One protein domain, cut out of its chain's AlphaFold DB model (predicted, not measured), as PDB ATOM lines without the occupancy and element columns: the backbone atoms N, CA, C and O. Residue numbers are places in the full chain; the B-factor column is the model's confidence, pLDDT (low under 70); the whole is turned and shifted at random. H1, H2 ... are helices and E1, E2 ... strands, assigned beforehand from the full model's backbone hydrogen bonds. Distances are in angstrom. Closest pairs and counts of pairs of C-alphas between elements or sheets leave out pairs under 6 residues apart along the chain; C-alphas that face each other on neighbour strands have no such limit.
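Overview. This is residues 454 to 565 of the 567 residues of an uncharacterized protein of Aegilops tauschii subsp. strangulata (UniProt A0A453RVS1). A long helix, H2, runs through the middle; a narrow antiparallel sheet, order E1 E3 E2, covers part of it, and the helical hairpin H3 and H4 packs on it through H3, which crosses it. The short helix H1 packs on H4. The printed part has 112 residues, in the order E1 H1 H2 E2 H3 H4 E3, class mixed. It is compact, with a radius of gyration of the C-alphas of 14.5 A and spans of 42 by 33 by 22 A.

Along the chain. E1, residues 454 to 460, begins at C-alpha 454 (-38.794, -35.929, 11.548). H1 is residues 463 to 472, and H2 residues 481 to 503, 32.7 A long. E2 is residues 512 to 514, H3 residues 516 to 529, 20.0 A, and H4 residues 532 to 547, 22.6 A. E3, residues 554 to 564, 28.5 A, bends by 55 degrees at residue 559 and ends at C-alpha 564 (-44.313, -34.718, 8.624).

Arrangement. E3 pairs with E1 over residues 556 to 563, N 456 and O 561 being 2.9 A apart, and with E2 over 554 to 556, N 513 and O 555 being 2.8 A apart. H2 is on the sheet at a height of 10.0 A, over E1 and E3; the closest C-alphas of E1 and H2, Val 458 and Asn 497, are 6.3 A apart. H1 only grazes the sheet, with residues 464 to 466. H2 touches H3 about perpendicular, 74 degrees, closest at C-alphas 496 and 518, 5.8 A. H3 and H4 touch at a shallow tilt of 23 degrees, opposite ways, closest at C-alphas 523 and 535, 4.8 A. H4 touches H1 with residues 540 to 545 alone, closest at C-alphas 541 and 472, 5.3 A. Every O i to N i+4 pair is within hydrogen-bond range in H1, H3 and H4; in H2, 15 of 19.

Size, cuts and confidence. The farthest C-alphas, Asp 476 and His 564, are 43.5 A apart. The printed part has no cut and no long link. Mean pLDDT of the printed part is 75.7; among the residues under 70 are 501 to 509 and 558 to 565.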
ATOM      1  N   LEU A 454     -40.231 -35.719  11.726       48.78
ATOM      2  CA  LEU A 454     -38.794 -35.929  11.548       48.78
ATOM      3  C   LEU A 454     -38.069 -34.582  11.469       48.78
ATOM      4  O   LEU A 454     -38.286 -33.813  10.535       48.78
ATOM      5  N   GLU A 455     -37.172 -34.312  12.419       56.84
ATOM      6  CA  GLU A 455     -36.291 -33.134  12.414       56.84
ATOM      7  C   GLU A 455     -35.075 -33.331  11.494       56.84
ATOM      8  O   GLU A 455     -33.943 -33.457  11.960       56.84
ATOM      9  N   GLN A 456     -35.288 -33.358  10.175       59.28
ATOM     10  CA  GLN A 456     -34.193 -33.508   9.214       59.28
ATOM     11  C   GLN A 456     -33.216 -32.327   9.304       59.28
ATOM     12  O   GLN A 456     -33.588 -31.172   9.078       59.28
ATOM     13  N   GLU A 457     -31.939 -32.609   9.555       65.75
ATOM     14  CA  GLU A 457     -30.892 -31.594   9.453       65.75
ATOM     15  C   GLU A 457     -30.597 -31.239   7.997       65.75
ATOM     16  O   GLU A 457     -30.471 -32.121   7.148       65.75
ATOM     17  N   VAL A 458     -30.453 -29.944   7.705       68.75
ATOM     18  CA  VAL A 458     -30.241 -29.464   6.335       68.75
ATOM     19  C   VAL A 458     -29.052 -28.518   6.237       68.75
ATOM     20  O   VAL A 458     -28.884 -27.579   7.025       68.75
ATOM     21  N   TYR A 459     -28.214 -28.796   5.237       76.06
ATOM     22  CA  TYR A 459     -26.940 -28.129   4.996       76.06
ATOM     23  C   TYR A 459     -27.020 -27.360   3.678       76.06
ATOM     24  O   TYR A 459     -27.631 -27.804   2.705       76.06
ATOM     25  N   GLY A 460     -26.404 -26.184   3.663       80.38
ATOM     26  CA  GLY A 460     -26.362 -25.292   2.511       80.38
ATOM     27  C   GLY A 460     -24.935 -24.874   2.190       80.38
ATOM     28  O   GLY A 460     -24.082 -24.772   3.076       80.38
ATOM     29  N   ILE A 461     -24.696 -24.603   0.912       82.25
ATOM     30  CA  ILE A 461     -23.425 -24.086   0.405       82.25
ATOM     31  C   ILE A 461     -23.477 -22.555   0.491       82.25
ATOM     32  O   ILE A 461     -24.515 -21.935   0.246       82.25
ATOM     33  N   ASP A 462     -22.382 -21.934   0.914       80.31
ATOM     34  CA  ASP A 462     -22.278 -20.482   1.016       80.31
ATOM     35  C   ASP A 462     -21.759 -19.857  -0.306       80.31
ATOM     36  O   ASP A 462     -21.219 -20.570  -1.158       80.31
ATOM     37  N   PRO A 463     -21.893 -18.530  -0.511       75.50
ATOM     38  CA  PRO A 463     -21.492 -17.888  -1.765       75.50
ATOM     39  C   PRO A 463     -20.008 -18.072  -2.125       75.50
ATOM     40  O   PRO A 463     -19.677 -18.096  -3.311       75.50
ATOM     41  N   TYR A 464     -19.114 -18.191  -1.136       78.50
ATOM     42  CA  TYR A 464     -17.688 -18.397  -1.385       78.50
ATOM     43  C   TYR A 464     -17.431 -19.816  -1.898       78.50
ATOM     44  O   TYR A 464     -16.860 -19.976  -2.981       78.50
ATOM     45  N   THR A 465     -17.934 -20.837  -1.197       82.12
ATOM     46  CA  THR A 465     -17.770 -22.236  -1.622       82.12
ATOM     47  C   THR A 465     -18.459 -22.510  -2.962       82.12
ATOM     48  O   THR A 465     -17.913 -23.236  -3.788       82.12
ATOM     49  N   HIS A 466     -19.604 -21.881  -3.245       81.81
ATOM     50  CA  HIS A 466     -20.266 -21.977  -4.552       81.81
ATOM     51  C   HIS A 466     -19.363 -21.503  -5.710       81.81
ATOM     52  O   HIS A 466     -19.234 -22.186  -6.728       81.81
ATOM     53  N   ASN A 467     -18.705 -20.349  -5.558       82.06
ATOM     54  CA  ASN A 467     -17.786 -19.831  -6.576       82.06
ATOM     55  C   ASN A 467     -16.538 -20.712  -6.707       82.06
ATOM     56  O   ASN A 467     -16.133 -21.047  -7.817       82.06
ATOM     57  N   LEU A 468     -15.993 -21.164  -5.579       83.81
ATOM     58  CA  LEU A 468     -14.860 -22.080  -5.531       83.81
ATOM     59  C   LEU A 468     -15.156 -23.412  -6.256       83.81
ATOM     60  O   LEU A 468     -14.319 -23.891  -7.018       83.81
ATOM     61  N   LEU A 469     -16.356 -23.983  -6.078       83.00
ATOM     62  CA  LEU A 469     -16.819 -25.171  -6.812       83.00
ATOM     63  C   LEU A 469     -16.894 -24.915  -8.323       83.00
ATOM     64  O   LEU A 469     -16.488 -25.766  -9.111       83.00
ATOM     65  N   ARG A 470     -17.377 -23.738  -8.735       81.69
ATOM     66  CA  ARG A 470     -17.460 -23.343 -10.148       81.69
ATOM     67  C   ARG A 470     -16.079 -23.168 -10.792       81.69
ATOM     68  O   ARG A 470     -15.926 -23.513 -11.964       81.69
ATOM     69  N   ASP A 471     -15.091 -22.690 -10.036       80.62
ATOM     70  CA  ASP A 471     -13.707 -22.493 -10.489       80.62
ATOM     71  C   ASP A 471     -12.918 -23.807 -10.643       80.62
ATOM     72  O   ASP A 471     -11.976 -23.863 -11.436       80.62
ATOM     73  N   ILE A 472     -13.284 -24.870  -9.913       83.19
ATOM     74  CA  ILE A 472     -12.658 -26.200 -10.047       83.19
ATOM     75  C   ILE A 472     -13.330 -27.116 -11.078       83.19
ATOM     76  O   ILE A 472     -12.809 -28.197 -11.363       83.19
ATOM     77  N   MET A 473     -14.480 -26.728 -11.634       81.94
ATOM     78  CA  MET A 473     -15.143 -27.516 -12.677       81.94
ATOM     79  C   MET A 473     -14.311 -27.515 -13.969       81.94
ATOM     80  O   MET A 473     -13.994 -26.436 -14.479       81.94
ATOM     81  N   PRO A 474     -14.001 -28.688 -14.555       75.38
ATOM     82  CA  PRO A 474     -13.179 -28.767 -15.759       75.38
ATOM     83  C   PRO A 474     -13.827 -28.032 -16.940       75.38
ATOM     84  O   PRO A 474     -14.973 -28.301 -17.303       75.38
ATOM     85  N   ALA A 475     -13.071 -27.127 -17.568       66.19
ATOM     86  CA  ALA A 475     -13.493 -26.412 -18.775       66.19
ATOM     87  C   ALA A 475     -13.642 -27.344 -19.996       66.19
ATOM     88  O   ALA A 475     -14.441 -27.066 -20.885       66.19
ATOM     89  N   ASP A 476     -12.934 -28.479 -19.995       60.78
ATOM     90  CA  ASP A 476     -12.944 -29.505 -21.051       60.78
ATOM     91  C   ASP A 476     -14.290 -30.236 -21.202       60.78
ATOM     92  O   ASP A 476     -14.472 -31.035 -22.123       60.78
ATOM     93  N   VAL A 477     -15.215 -30.041 -20.258       64.88
ATOM     94  CA  VAL A 477     -16.601 -30.488 -20.388       64.88
ATOM     95  C   VAL A 477     -17.416 -29.265 -20.784       64.88
ATOM     96  O   VAL A 477     -17.564 -28.334 -19.991       64.88
ATOM     97  N   SER A 478     -17.951 -29.272 -22.008       60.00
ATOM     98  CA  SER A 478     -18.806 -28.222 -22.577       60.00
ATOM     99  C   SER A 478     -20.154 -28.149 -21.846       60.00
ATOM    100  O   SER A 478     -21.190 -28.608 -22.323       60.00
ATOM    101  N   LEU A 479     -20.116 -27.629 -20.624       65.94
ATOM    102  CA  LEU A 479     -21.251 -27.393 -19.742       65.94
ATOM    103  C   LEU A 479     -21.703 -25.947 -19.901       65.94
ATOM    104  O   LEU A 479     -20.898 -25.025 -19.729       65.94
ATOM    105  N   SER A 480     -22.995 -25.756 -20.163       72.62
ATOM    106  CA  SER A 480     -23.611 -24.434 -20.056       72.62
ATOM    107  C   SER A 480     -23.431 -23.881 -18.637       72.62
ATOM    108  O   SER A 480     -23.264 -24.629 -17.669       72.62
ATOM    109  N   SER A 481     -23.504 -22.558 -18.481       68.31
ATOM    110  CA  SER A 481     -23.576 -21.943 -17.149       68.31
ATOM    111  C   SER A 481     -24.786 -22.446 -16.353       68.31
ATOM    112  O   SER A 481     -24.688 -22.544 -15.131       68.31
ATOM    113  N   ALA A 482     -25.869 -22.833 -17.040       70.12
ATOM    114  CA  ALA A 482     -27.024 -23.507 -16.455       70.12
ATOM    115  C   ALA A 482     -26.677 -24.916 -15.941       70.12
ATOM    116  O   ALA A 482     -26.895 -25.184 -14.767       70.12
ATOM    117  N   ASP A 483     -26.053 -25.780 -16.754       74.62
ATOM    118  CA  ASP A 483     -25.676 -27.150 -16.356       74.62
ATOM    119  C   ASP A 483     -24.815 -27.171 -15.078       74.62
ATOM    120  O   ASP A 483     -25.016 -27.998 -14.188       74.62
ATOM    121  N   LYS A 484     -23.861 -26.231 -14.968       76.25
ATOM    122  CA  LYS A 484     -23.006 -26.071 -13.775       76.25
ATOM    123  C   LYS A 484     -23.817 -25.691 -12.534       76.25
ATOM    124  O   LYS A 484     -23.500 -26.134 -11.433       76.25
ATOM    125  N   HIS A 485     -24.860 -24.886 -12.721       73.88
ATOM    126  CA  HIS A 485     -25.779 -24.463 -11.668       73.88
ATOM    127  C   HIS A 485     -26.683 -25.614 -11.217       73.88
ATOM    128  O   HIS A 485     -26.761 -25.890 -10.024       73.88
ATOM    129  N   THR A 486     -27.274 -26.354 -12.161       79.62
ATOM    130  CA  THR A 486     -28.070 -27.567 -11.904       79.62
ATOM    131  C   THR A 486     -27.261 -28.626 -11.154       79.62
ATOM    132  O   THR A 486     -27.754 -29.213 -10.191       79.62
ATOM    133  N   PHE A 487     -25.990 -28.836 -11.514       82.62
ATOM    134  CA  PHE A 487     -25.119 -29.761 -10.785       82.62
ATOM    135  C   PHE A 487     -24.930 -29.363  -9.311       82.62
ATOM    136  O   PHE A 487     -24.987 -30.226  -8.439       82.62
ATOM    137  N   ILE A 488     -24.722 -28.075  -9.011       80.62
ATOM    138  CA  ILE A 488     -24.533 -27.616  -7.625       80.62
ATOM    139  C   ILE A 488     -25.867 -27.605  -6.862       80.62
ATOM    140  O   ILE A 488     -25.925 -28.095  -5.736       80.62
ATOM    141  N   GLU A 489     -26.940 -27.065  -7.446       77.00
ATOM    142  CA  GLU A 489     -28.226 -26.907  -6.755       77.00
ATOM    143  C   GLU A 489     -29.029 -28.197  -6.594       77.00
ATOM    144  O   GLU A 489     -29.713 -28.353  -5.582       77.00
ATOM    145  N   GLU A 490     -29.000 -29.088  -7.583       78.31
ATOM    146  CA  GLU A 490     -29.804 -30.307  -7.567       78.31
ATOM    147  C   GLU A 490     -28.934 -31.497  -7.188       78.31
ATOM    148  O   GLU A 490     -29.171 -32.119  -6.158       78.31
ATOM    149  N   LEU A 491     -27.889 -31.800  -7.962       81.00
ATOM    150  CA  LEU A 491     -27.124 -33.030  -7.755       81.00
ATOM    151  C   LEU A 491     -26.326 -33.004  -6.438       81.00
ATOM    152  O   LEU A 491     -26.453 -33.907  -5.613       81.00
ATOM    153  N   LEU A 492     -25.542 -31.945  -6.209       84.88
ATOM    154  CA  LEU A 492     -24.673 -31.831  -5.037       84.88
ATOM    155  C   LEU A 492     -25.466 -31.625  -3.741       84.88
ATOM    156  O   LEU A 492     -25.204 -32.320  -2.760       84.88
ATOM    157  N   LEU A 493     -26.454 -30.722  -3.722       81.12
ATOM    158  CA  LEU A 493     -27.284 -30.513  -2.528       81.12
ATOM    159  C   LEU A 493     -28.202 -31.706  -2.224       81.12
ATOM    160  O   LEU A 493     -28.405 -31.999  -1.044       81.12
ATOM    161  N   ASN A 494     -28.744 -32.427  -3.215       80.12
ATOM    162  CA  ASN A 494     -29.562 -33.609  -2.920       80.12
ATOM    163  C   ASN A 494     -28.709 -34.757  -2.360       80.12
ATOM    164  O   ASN A 494     -29.116 -35.370  -1.373       80.12
ATOM    165  N   THR A 495     -27.511 -35.013  -2.903       81.88
ATOM    166  CA  THR A 495     -26.607 -36.036  -2.343       81.88
ATOM    167  C   THR A 495     -26.078 -35.634  -0.964       81.88
ATOM    168  O   THR A 495     -26.055 -36.467  -0.062       81.88
ATOM    169  N   LEU A 496     -25.761 -34.353  -0.741       82.06
ATOM    170  CA  LEU A 496     -25.408 -33.836   0.587       82.06
ATOM    171  C   LEU A 496     -26.531 -34.095   1.604       82.06
ATOM    172  O   LEU A 496     -26.282 -34.673   2.655       82.06
ATOM    173  N   ASN A 497     -27.780 -33.733   1.288       75.75
ATOM    174  CA  ASN A 497     -28.913 -33.959   2.195       75.75
ATOM    175  C   ASN A 497     -29.301 -35.447   2.324       75.75
ATOM    176  O   ASN A 497     -29.943 -35.830   3.303       75.75
ATOM    177  N   LYS A 498     -28.893 -36.304   1.375       78.88
ATOM    178  CA  LYS A 498     -28.980 -37.765   1.494       78.88
ATOM    179  C   LYS A 498     -27.974 -38.288   2.524       78.88
ATOM    180  O   LYS A 498     -28.421 -38.960   3.445       78.88
ATOM    181  N   GLN A 499     -26.688 -37.939   2.409       75.94
ATOM    182  CA  GLN A 499     -25.639 -38.315   3.376       75.94
ATOM    183  C   GLN A 499     -25.914 -37.747   4.774       75.94
ATOM    184  O   GLN A 499     -25.709 -38.413   5.782       75.94
ATOM    185  N   VAL A 500     -26.417 -36.513   4.846       70.88
ATOM    186  CA  VAL A 500     -26.711 -35.846   6.119       70.88
ATOM    187  C   VAL A 500     -27.866 -36.496   6.883       70.88
ATOM    188  O   VAL A 500     -27.942 -36.369   8.105       70.88
ATOM    189  N   ARG A 501     -28.758 -37.219   6.197       67.62
ATOM    190  CA  ARG A 501     -29.914 -37.878   6.817       67.62
ATOM    191  C   ARG A 501     -29.502 -38.772   7.987       67.62
ATOM    192  O   ARG A 501     -30.176 -38.735   9.011       67.62
ATOM    193  N   ASP A 502     -28.371 -39.459   7.864       66.94
ATOM    194  CA  ASP A 502     -27.828 -40.387   8.863       66.94
ATOM    195  C   ASP A 502     -27.399 -39.690  10.171       66.94
ATOM    196  O   ASP A 502     -27.283 -40.332  11.213       66.94
ATOM    197  N   PHE A 503     -27.212 -38.364  10.154       64.38
ATOM    198  CA  PHE A 503     -26.956 -37.564  11.354       64.38
ATOM    199  C   PHE A 503     -28.239 -37.158  12.101       64.38
ATOM    200  O   PHE A 503     -28.166 -36.777  13.274       64.38
ATOM    201  N   THR A 504     -29.412 -37.250  11.469       61.41
ATOM    202  CA  THR A 504     -30.704 -36.835  12.046       61.41
ATOM    203  C   THR A 504     -30.981 -37.559  13.368       61.41
ATOM    204  O   THR A 504     -30.913 -38.781  13.442       61.41
ATOM    205  N   GLY A 505     -31.272 -36.806  14.434       55.00
ATOM    206  CA  GLY A 505     -31.560 -37.355  15.769       55.00
ATOM    207  C   GLY A 505     -30.345 -37.861  16.567       55.00
ATOM    208  O   GLY A 505     -30.489 -38.167  17.747       55.00
ATOM    209  N   SER A 506     -29.139 -37.902  15.986       56.38
ATOM    210  CA  SER A 506     -27.934 -38.441  16.650       56.38
ATOM    211  C   SER A 506     -27.286 -37.500  17.682       56.38
ATOM    212  O   SER A 506     -26.400 -37.918  18.427       56.38
ATOM    213  N   GLY A 507     -27.667 -36.216  17.703       55.78
ATOM    214  CA  GLY A 507     -27.131 -35.179  18.601       55.78
ATOM    215  C   GLY A 507     -25.669 -34.765  18.358       55.78
ATOM    216  O   GLY A 507     -25.241 -33.733  18.867       55.78
ATOM    217  N   ASN A 508     -24.917 -35.523  17.555       57.53
ATOM    218  CA  ASN A 508     -23.466 -35.401  17.371       57.53
ATOM    219  C   ASN A 508     -23.091 -34.764  16.019       57.53
ATOM    220  O   ASN A 508     -22.124 -35.149  15.359       57.53
ATOM    221  N   THR A 509     -23.906 -33.818  15.563       64.31
ATOM    222  CA  THR A 509     -23.951 -33.425  14.156       64.31
ATOM    223  C   THR A 509     -23.057 -32.210  13.865       64.31
ATOM    224  O   THR A 509     -23.165 -31.173  14.532       64.31
ATOM    225  N   PRO A 510     -22.112 -32.311  12.911       73.06
ATOM    226  CA  PRO A 510     -21.059 -31.313  12.761       73.06
ATOM    227  C   PRO A 510     -21.586 -30.028  12.111       73.06
ATOM    228  O   PRO A 510     -22.188 -30.055  11.049       73.06
ATOM    229  N   MET A 511     -21.283 -28.860  12.686       76.06
ATOM    230  CA  MET A 511     -21.690 -27.557  12.119       76.06
ATOM    231  C   MET A 511     -21.194 -27.332  10.671       76.06
ATOM    232  O   MET A 511     -21.780 -26.552   9.914       76.06
ATOM    233  N   VAL A 512     -20.109 -28.017  10.297       81.31
ATOM    234  CA  VAL A 512     -19.413 -27.924   9.013       81.31
ATOM    235  C   VAL A 512     -19.241 -29.334   8.447       81.31
ATOM    236  O   VAL A 512     -18.679 -30.196   9.119       81.31
ATOM    237  N   TYR A 513     -19.687 -29.565   7.212       82.94
ATOM    238  CA  TYR A 513     -19.563 -30.848   6.517       82.94
ATOM    239  C   TYR A 513     -18.641 -30.722   5.291       82.94
ATOM    240  O   TYR A 513     -18.857 -29.829   4.466       82.94
ATOM    241  N   PRO A 514     -17.610 -31.571   5.127       86.12
ATOM    242  CA  PRO A 514     -16.727 -31.514   3.964       86.12
ATOM    243  C   PRO A 514     -17.461 -31.965   2.695       86.12
ATOM    244  O   PRO A 514     -18.139 -32.985   2.692       86.12
ATOM    245  N   LEU A 515     -17.287 -31.257   1.576       86.44
ATOM    246  CA  LEU A 515     -17.952 -31.610   0.310       86.44
ATOM    247  C   LEU A 515     -17.267 -32.750  -0.462       86.44
ATOM    248  O   LEU A 515     -17.856 -33.315  -1.381       86.44
ATOM    249  N   LYS A 516     -16.030 -33.107  -0.100       86.19
ATOM    250  CA  LYS A 516     -15.249 -34.144  -0.792       86.19
ATOM    251  C   LYS A 516     -15.942 -35.528  -0.805       86.19
ATOM    252  O   LYS A 516     -16.065 -36.067  -1.902       86.19
ATOM    253  N   PRO A 517     -16.462 -36.074   0.319       86.12
ATOM    254  CA  PRO A 517     -17.186 -37.352   0.312       86.12
ATOM    255  C   PRO A 517     -18.490 -37.310  -0.496       86.12
ATOM    256  O   PRO A 517     -18.894 -38.318  -1.071       86.12
ATOM    257  N   VAL A 518     -19.137 -36.139  -0.591       86.81
ATOM    258  CA  VAL A 518     -20.337 -35.948  -1.422       86.81
ATOM    259  C   VAL A 518     -19.985 -36.117  -2.901       86.81
ATOM    260  O   VAL A 518     -20.654 -36.851  -3.621       86.81
ATOM    261  N   ILE A 519     -18.904 -35.475  -3.355       87.44
ATOM    262  CA  ILE A 519     -18.442 -35.552  -4.750       87.44
ATOM    263  C   ILE A 519     -17.927 -36.965  -5.085       87.44
ATOM    264  O   ILE A 519     -18.116 -37.427  -6.208       87.44
ATOM    265  N   GLU A 520     -17.336 -37.677  -4.121       88.38
ATOM    266  CA  GLU A 520     -16.920 -39.080  -4.282       88.38
ATOM    267  C   GLU A 520     -18.132 -40.038  -4.412       88.38
ATOM    268  O   GLU A 520     -18.112 -40.917  -5.276       88.38
ATOM    269  N   GLU A 521     -19.236 -39.836  -3.672       87.38
ATOM    270  CA  GLU A 521     -20.491 -40.592  -3.898       87.38
ATOM    271  C   GLU A 521     -21.152 -40.243  -5.243       87.38
ATOM    272  O   GLU A 521     -21.653 -41.129  -5.941       87.38
ATOM    273  N   ILE A 522     -21.135 -38.968  -5.644       87.25
ATOM    274  CA  ILE A 522     -21.649 -38.539  -6.953       87.25
ATOM    275  C   ILE A 522     -20.841 -39.173  -8.090       87.25
ATOM    276  O   ILE A 522     -21.432 -39.657  -9.052       87.25
ATOM    277  N   GLN A 523     -19.509 -39.227  -7.985       88.50
ATOM    278  CA  GLN A 523     -18.683 -39.917  -8.975       88.50
ATOM    279  C   GLN A 523     -19.072 -41.398  -9.069       88.50
ATOM    280  O   GLN A 523     -19.329 -41.886 -10.167       88.50
ATOM    281  N   LYS A 524     -19.166 -42.095  -7.929       88.88
ATOM    282  CA  LYS A 524     -19.507 -43.523  -7.889       88.88
ATOM    283  C   LYS A 524     -20.893 -43.805  -8.484       88.88
ATOM    284  O   LYS A 524     -21.037 -44.694  -9.315       88.88
ATOM    285  N   SER A 525     -21.903 -43.022  -8.111       86.81
ATOM    286  CA  SER A 525     -23.265 -43.170  -8.647       86.81
ATOM    287  C   SER A 525     -23.372 -42.787 -10.132       86.81
ATOM    288  O   SER A 525     -24.155 -43.395 -10.863       86.81
ATOM    289  N   ALA A 526     -22.553 -41.851 -10.622       87.69
ATOM    290  CA  ALA A 526     -22.422 -41.562 -12.054       87.69
ATOM    291  C   ALA A 526     -21.728 -42.705 -12.824       87.69
ATOM    292  O   ALA A 526     -22.115 -43.011 -13.949       87.69
ATOM    293  N   GLU A 527     -20.742 -43.375 -12.222       88.50
ATOM    294  CA  GLU A 527     -20.105 -44.573 -12.786       88.50
ATOM    295  C   GLU A 527     -21.077 -45.765 -12.846       88.50
ATOM    296  O   GLU A 527     -21.169 -46.419 -13.885       88.50
ATOM    297  N   GLU A 528     -21.864 -45.996 -11.789       88.00
ATOM    298  CA  GLU A 528     -22.890 -47.053 -11.718       88.00
ATOM    299  C   GLU A 528     -24.067 -46.820 -12.684       88.00
ATOM    300  O   GLU A 528     -24.593 -47.772 -13.257       88.00
ATOM    301  N   SER A 529     -24.467 -45.562 -12.903       82.25
ATOM    302  CA  SER A 529     -25.537 -45.191 -13.849       82.25
ATOM    303  C   SER A 529     -25.064 -45.000 -15.297       82.25
ATOM    304  O   SER A 529     -25.888 -44.841 -16.199       82.25
ATOM    305  N   GLY A 530     -23.752 -45.026 -15.547       80.88
ATOM    306  CA  GLY A 530     -23.162 -44.843 -16.875       80.88
ATOM    307  C   GLY A 530     -23.060 -43.389 -17.356       80.88
ATOM    308  O   GLY A 530     -22.697 -43.168 -18.517       80.88
ATOM    309  N   ASP A 531     -23.313 -42.386 -16.507       84.44
ATOM    310  CA  ASP A 531     -23.118 -40.972 -16.853       84.44
ATOM    311  C   ASP A 531     -21.627 -40.590 -16.867       84.44
ATOM    312  O   ASP A 531     -21.045 -40.029 -15.930       84.44
ATOM    313  N   ARG A 532     -21.009 -40.838 -18.023       82.19
ATOM    314  CA  ARG A 532     -19.617 -40.484 -18.325       82.19
ATOM    315  C   ARG A 532     -19.344 -38.972 -18.252       82.19
ATOM    316  O   ARG A 532     -18.181 -38.599 -18.081       82.19
ATOM    317  N   ARG A 533     -20.353 -38.098 -18.399       82.38
ATOM    318  CA  ARG A 533     -20.191 -36.629 -18.343       82.38
ATOM    319  C   ARG A 533     -20.040 -36.190 -16.890       82.38
ATOM    320  O   ARG A 533     -19.062 -35.514 -16.561       82.38
ATOM    321  N   THR A 534     -20.939 -36.643 -16.019       82.50
ATOM    322  CA  THR A 534     -20.907 -36.333 -14.581       82.50
ATOM    323  C   THR A 534     -19.732 -37.009 -13.876       82.50
ATOM    324  O   THR A 534     -19.031 -36.342 -13.112       82.50
ATOM    325  N   ALA A 535     -19.411 -38.267 -14.199       85.19
ATOM    326  CA  ALA A 535     -18.235 -38.951 -13.650       85.19
ATOM    327  C   ALA A 535     -16.921 -38.219 -14.002       85.19
ATOM    328  O   ALA A 535     -16.109 -37.932 -13.118       85.19
ATOM    329  N   LYS A 536     -16.732 -37.821 -15.274       84.81
ATOM    330  CA  LYS A 536     -15.547 -37.055 -15.715       84.81
ATOM    331  C   LYS A 536     -15.465 -35.680 -15.039       84.81
ATOM    332  O   LYS A 536     -14.368 -35.238 -14.696       84.81
ATOM    333  N   MET A 537     -16.602 -35.012 -14.831       84.50
ATOM    334  CA  MET A 537     -16.661 -33.737 -14.111       84.50
ATOM    335  C   MET A 537     -16.235 -33.894 -12.646       84.50
ATOM    336  O   MET A 537     -15.353 -33.160 -12.199       84.50
ATOM    337  N   CYS A 538     -16.788 -34.873 -11.924       86.75
ATOM    338  CA  CYS A 538     -16.461 -35.118 -10.515       86.75
ATOM    339  C   CYS A 538     -14.990 -35.507 -10.331       86.75
ATOM    340  O   CYS A 538     -14.317 -34.964  -9.457       86.75
ATOM    341  N   LEU A 539     -14.448 -36.351 -11.216       87.38
ATOM    342  CA  LEU A 539     -13.024 -36.694 -11.236       87.38
ATOM    343  C   LEU A 539     -12.130 -35.454 -11.447       87.38
ATOM    344  O   LEU A 539     -11.103 -35.304 -10.778       87.38
ATOM    345  N   GLY A 540     -12.525 -34.546 -12.347       85.00
ATOM    346  CA  GLY A 540     -11.841 -33.268 -12.567       85.00
ATOM    347  C   GLY A 540     -11.858 -32.375 -11.324       85.00
ATOM    348  O   GLY A 540     -10.806 -31.890 -10.901       85.00
ATOM    349  N   MET A 541     -13.025 -32.238 -10.689       87.00
ATOM    350  CA  MET A 541     -13.200 -31.483  -9.445       87.00
ATOM    351  C   MET A 541     -12.354 -32.067  -8.305       87.00
ATOM    352  O   MET A 541     -11.598 -31.335  -7.675       87.00
ATOM    353  N   LEU A 542     -12.378 -33.386  -8.085       87.50
ATOM    354  CA  LEU A 542     -11.573 -34.045  -7.048       87.50
ATOM    355  C   LEU A 542     -10.066 -33.892  -7.288       87.50
ATOM    356  O   LEU A 542      -9.307 -33.713  -6.333       87.50
ATOM    357  N   LYS A 543      -9.612 -33.913  -8.548       87.12
ATOM    358  CA  LYS A 543      -8.212 -33.629  -8.899       87.12
ATOM    359  C   LYS A 543      -7.829 -32.181  -8.575       87.12
ATOM    360  O   LYS A 543      -6.744 -31.952  -8.047       87.12
ATOM    361  N   ALA A 544      -8.714 -31.222  -8.844       84.94
ATOM    362  CA  ALA A 544      -8.503 -29.808  -8.543       84.94
ATOM    363  C   ALA A 544      -8.563 -29.493  -7.031       84.94
ATOM    364  O   ALA A 544      -7.750 -28.719  -6.533       84.94
ATOM    365  N   MET A 545      -9.445 -30.148  -6.270       85.25
ATOM    366  CA  MET A 545      -9.463 -30.058  -4.802       85.25
ATOM    367  C   MET A 545      -8.151 -30.575  -4.197       85.25
ATOM    368  O   MET A 545      -7.596 -29.952  -3.297       85.25
ATOM    369  N   ARG A 546      -7.605 -31.682  -4.727       83.69
ATOM    370  CA  ARG A 546      -6.303 -32.229  -4.299       83.69
ATOM    371  C   ARG A 546      -5.120 -31.313  -4.639       83.69
ATOM    372  O   ARG A 546      -4.123 -31.366  -3.931       83.69
ATOM    373  N   SER A 547      -5.209 -30.490  -5.689       82.19
ATOM    374  CA  SER A 547      -4.149 -29.533  -6.047       82.19
ATOM    375  C   SER A 547      -4.248 -28.184  -5.327       82.19
ATOM    376  O   SER A 547      -3.323 -27.380  -5.436       82.19
ATOM    377  N   ARG A 548      -5.338 -27.924  -4.592       79.56
ATOM    378  CA  ARG A 548      -5.567 -26.683  -3.833       79.56
ATOM    379  C   ARG A 548      -6.088 -26.982  -2.414       79.56
ATOM    380  O   ARG A 548      -7.257 -26.702  -2.138       79.56
ATOM    381  N   PRO A 549      -5.249 -27.540  -1.516       72.50
ATOM    382  CA  PRO A 549      -5.649 -27.864  -0.144       72.50
ATOM    383  C   PRO A 549      -5.980 -26.623   0.703       72.50
ATOM    384  O   PRO A 549      -6.769 -26.725   1.632       72.50
ATOM    385  N   GLU A 550      -5.446 -25.452   0.338       70.88
ATOM    386  CA  GLU A 550      -5.669 -24.160   1.019       70.88
ATOM    387  C   GLU A 550      -7.123 -23.648   0.953       70.88
ATOM    388  O   GLU A 550      -7.467 -22.641   1.575       70.88
ATOM    389  N   HIS A 551      -7.985 -24.273   0.147       78.31
ATOM    390  CA  HIS A 551      -9.370 -23.849  -0.033       78.31
ATOM    391  C   HIS A 551     -10.344 -24.767   0.717       78.31
ATOM    392  O   HIS A 551     -10.382 -25.979   0.505       78.31
ATOM    393  N   ASN A 552     -11.200 -24.171   1.547       78.06
ATOM    394  CA  ASN A 552     -12.194 -24.896   2.338       78.06
ATOM    395  C   ASN A 552     -13.446 -25.223   1.507       78.06
ATOM    396  O   ASN A 552     -14.342 -24.396   1.365       78.06
ATOM    397  N   TYR A 553     -13.529 -26.449   0.985       83.19
ATOM    398  CA  TYR A 553     -14.714 -26.967   0.286       83.19
ATOM    399  C   TYR A 553     -15.715 -27.571   1.283       83.19
ATOM    400  O   TYR A 553     -15.738 -28.789   1.494       83.19
ATOM    401  N   VAL A 554     -16.528 -26.728   1.921       85.12
ATOM    402  CA  VAL A 554     -17.425 -27.141   3.011       85.12
ATOM    403  C   VAL A 554     -18.860 -26.645   2.834       85.12
ATOM    404  O   VAL A 554     -19.109 -25.561   2.315       85.12
ATOM    405  N   ALA A 555     -19.818 -27.442   3.298       84.44
ATOM    406  CA  ALA A 555     -21.196 -27.023   3.507       84.44
ATOM    407  C   ALA A 555     -21.436 -26.721   4.989       84.44
ATOM    408  O   ALA A 555     -20.832 -27.335   5.870       84.44
ATOM    409  N   TYR A 556     -22.356 -25.804   5.266       81.25
ATOM    410  CA  TYR A 556     -22.690 -25.376   6.622       81.25
ATOM    411  C   TYR A 556     -24.108 -25.799   6.978       81.25
ATOM    412  O   TYR A 556     -25.024 -25.644   6.161       81.25
ATOM    413  N   ARG A 557     -24.312 -26.267   8.210       75.94
ATOM    414  CA  ARG A 557     -25.650 -26.517   8.759       75.94
ATOM    415  C   ARG A 557     -26.466 -25.217   8.748       75.94
ATOM    416  O   ARG A 557     -25.974 -24.173   9.179       75.94
ATOM    417  N   LYS A 558     -27.700 -25.257   8.235       68.19
ATOM    418  CA  LYS A 558     -28.585 -24.078   8.119       68.19
ATOM    419  C   LYS A 558     -29.753 -24.111   9.099       68.19
ATOM    420  O   LYS A 558     -29.990 -23.114   9.769       68.19
ATOM    421  N   ALA A 559     -30.463 -25.235   9.183       54.34
ATOM    422  CA  ALA A 559     -31.579 -25.448  10.108       54.34
ATOM    423  C   ALA A 559     -31.904 -26.947  10.228       54.34
ATOM    424  O   ALA A 559     -31.468 -27.744   9.395       54.34
ATOM    425  N   CYS A 560     -32.709 -27.314  11.228       52.75
ATOM    426  CA  CYS A 560     -33.500 -28.543  11.180       52.75
ATOM    427  C   CYS A 560     -34.865 -28.216  10.559       52.75
ATOM    428  O   CYS A 560     -35.486 -27.221  10.940       52.75
ATOM    429  N   ILE A 561     -35.334 -29.031   9.617       51.47
ATOM    430  CA  ILE A 561     -36.706 -28.978   9.103       51.47
ATOM    431  C   ILE A 561     -37.507 -30.047   9.823       51.47
ATOM    432  O   ILE A 561     -37.146 -31.216   9.769       51.47
ATOM    433  N   GLN A 562     -38.632 -29.665  10.408       43.38
ATOM    434  CA  GLN A 562     -39.662 -30.614  10.807       43.38
ATOM    435  C   GLN A 562     -40.460 -31.043   9.567       43.38
ATOM    436  O   GLN A 562     -41.244 -30.263   9.027       43.38
ATOM    437  N   GLN A 563     -40.225 -32.263   9.083       42.16
ATOM    438  CA  GLN A 563     -41.030 -32.895   8.036       42.16
ATOM    439  C   GLN A 563     -42.027 -33.860   8.671       42.16
ATOM    440  O   GLN A 563     -41.643 -34.743   9.434       42.16
ATOM    441  N   HIS A 564     -43.304 -33.707   8.328       35.16
ATOM    442  CA  HIS A 564     -44.313 -34.718   8.624       35.16
ATOM    443  C   HIS A 564     -44.217 -35.851   7.604       35.16
ATOM    444  O   HIS A 564     -44.237 -35.600   6.394       35.16
ATOM    445  N   LEU A 565     -44.153 -37.088   8.094       33.00
ATOM    446  CA  LEU A 565     -44.337 -38.276   7.269       33.00
ATOM    447  C   LEU A 565     -45.801 -38.339   6.812       33.00
ATOM    448  O   LEU A 565     -46.698 -38.629   7.594       33.00
TER     449      LEU A 565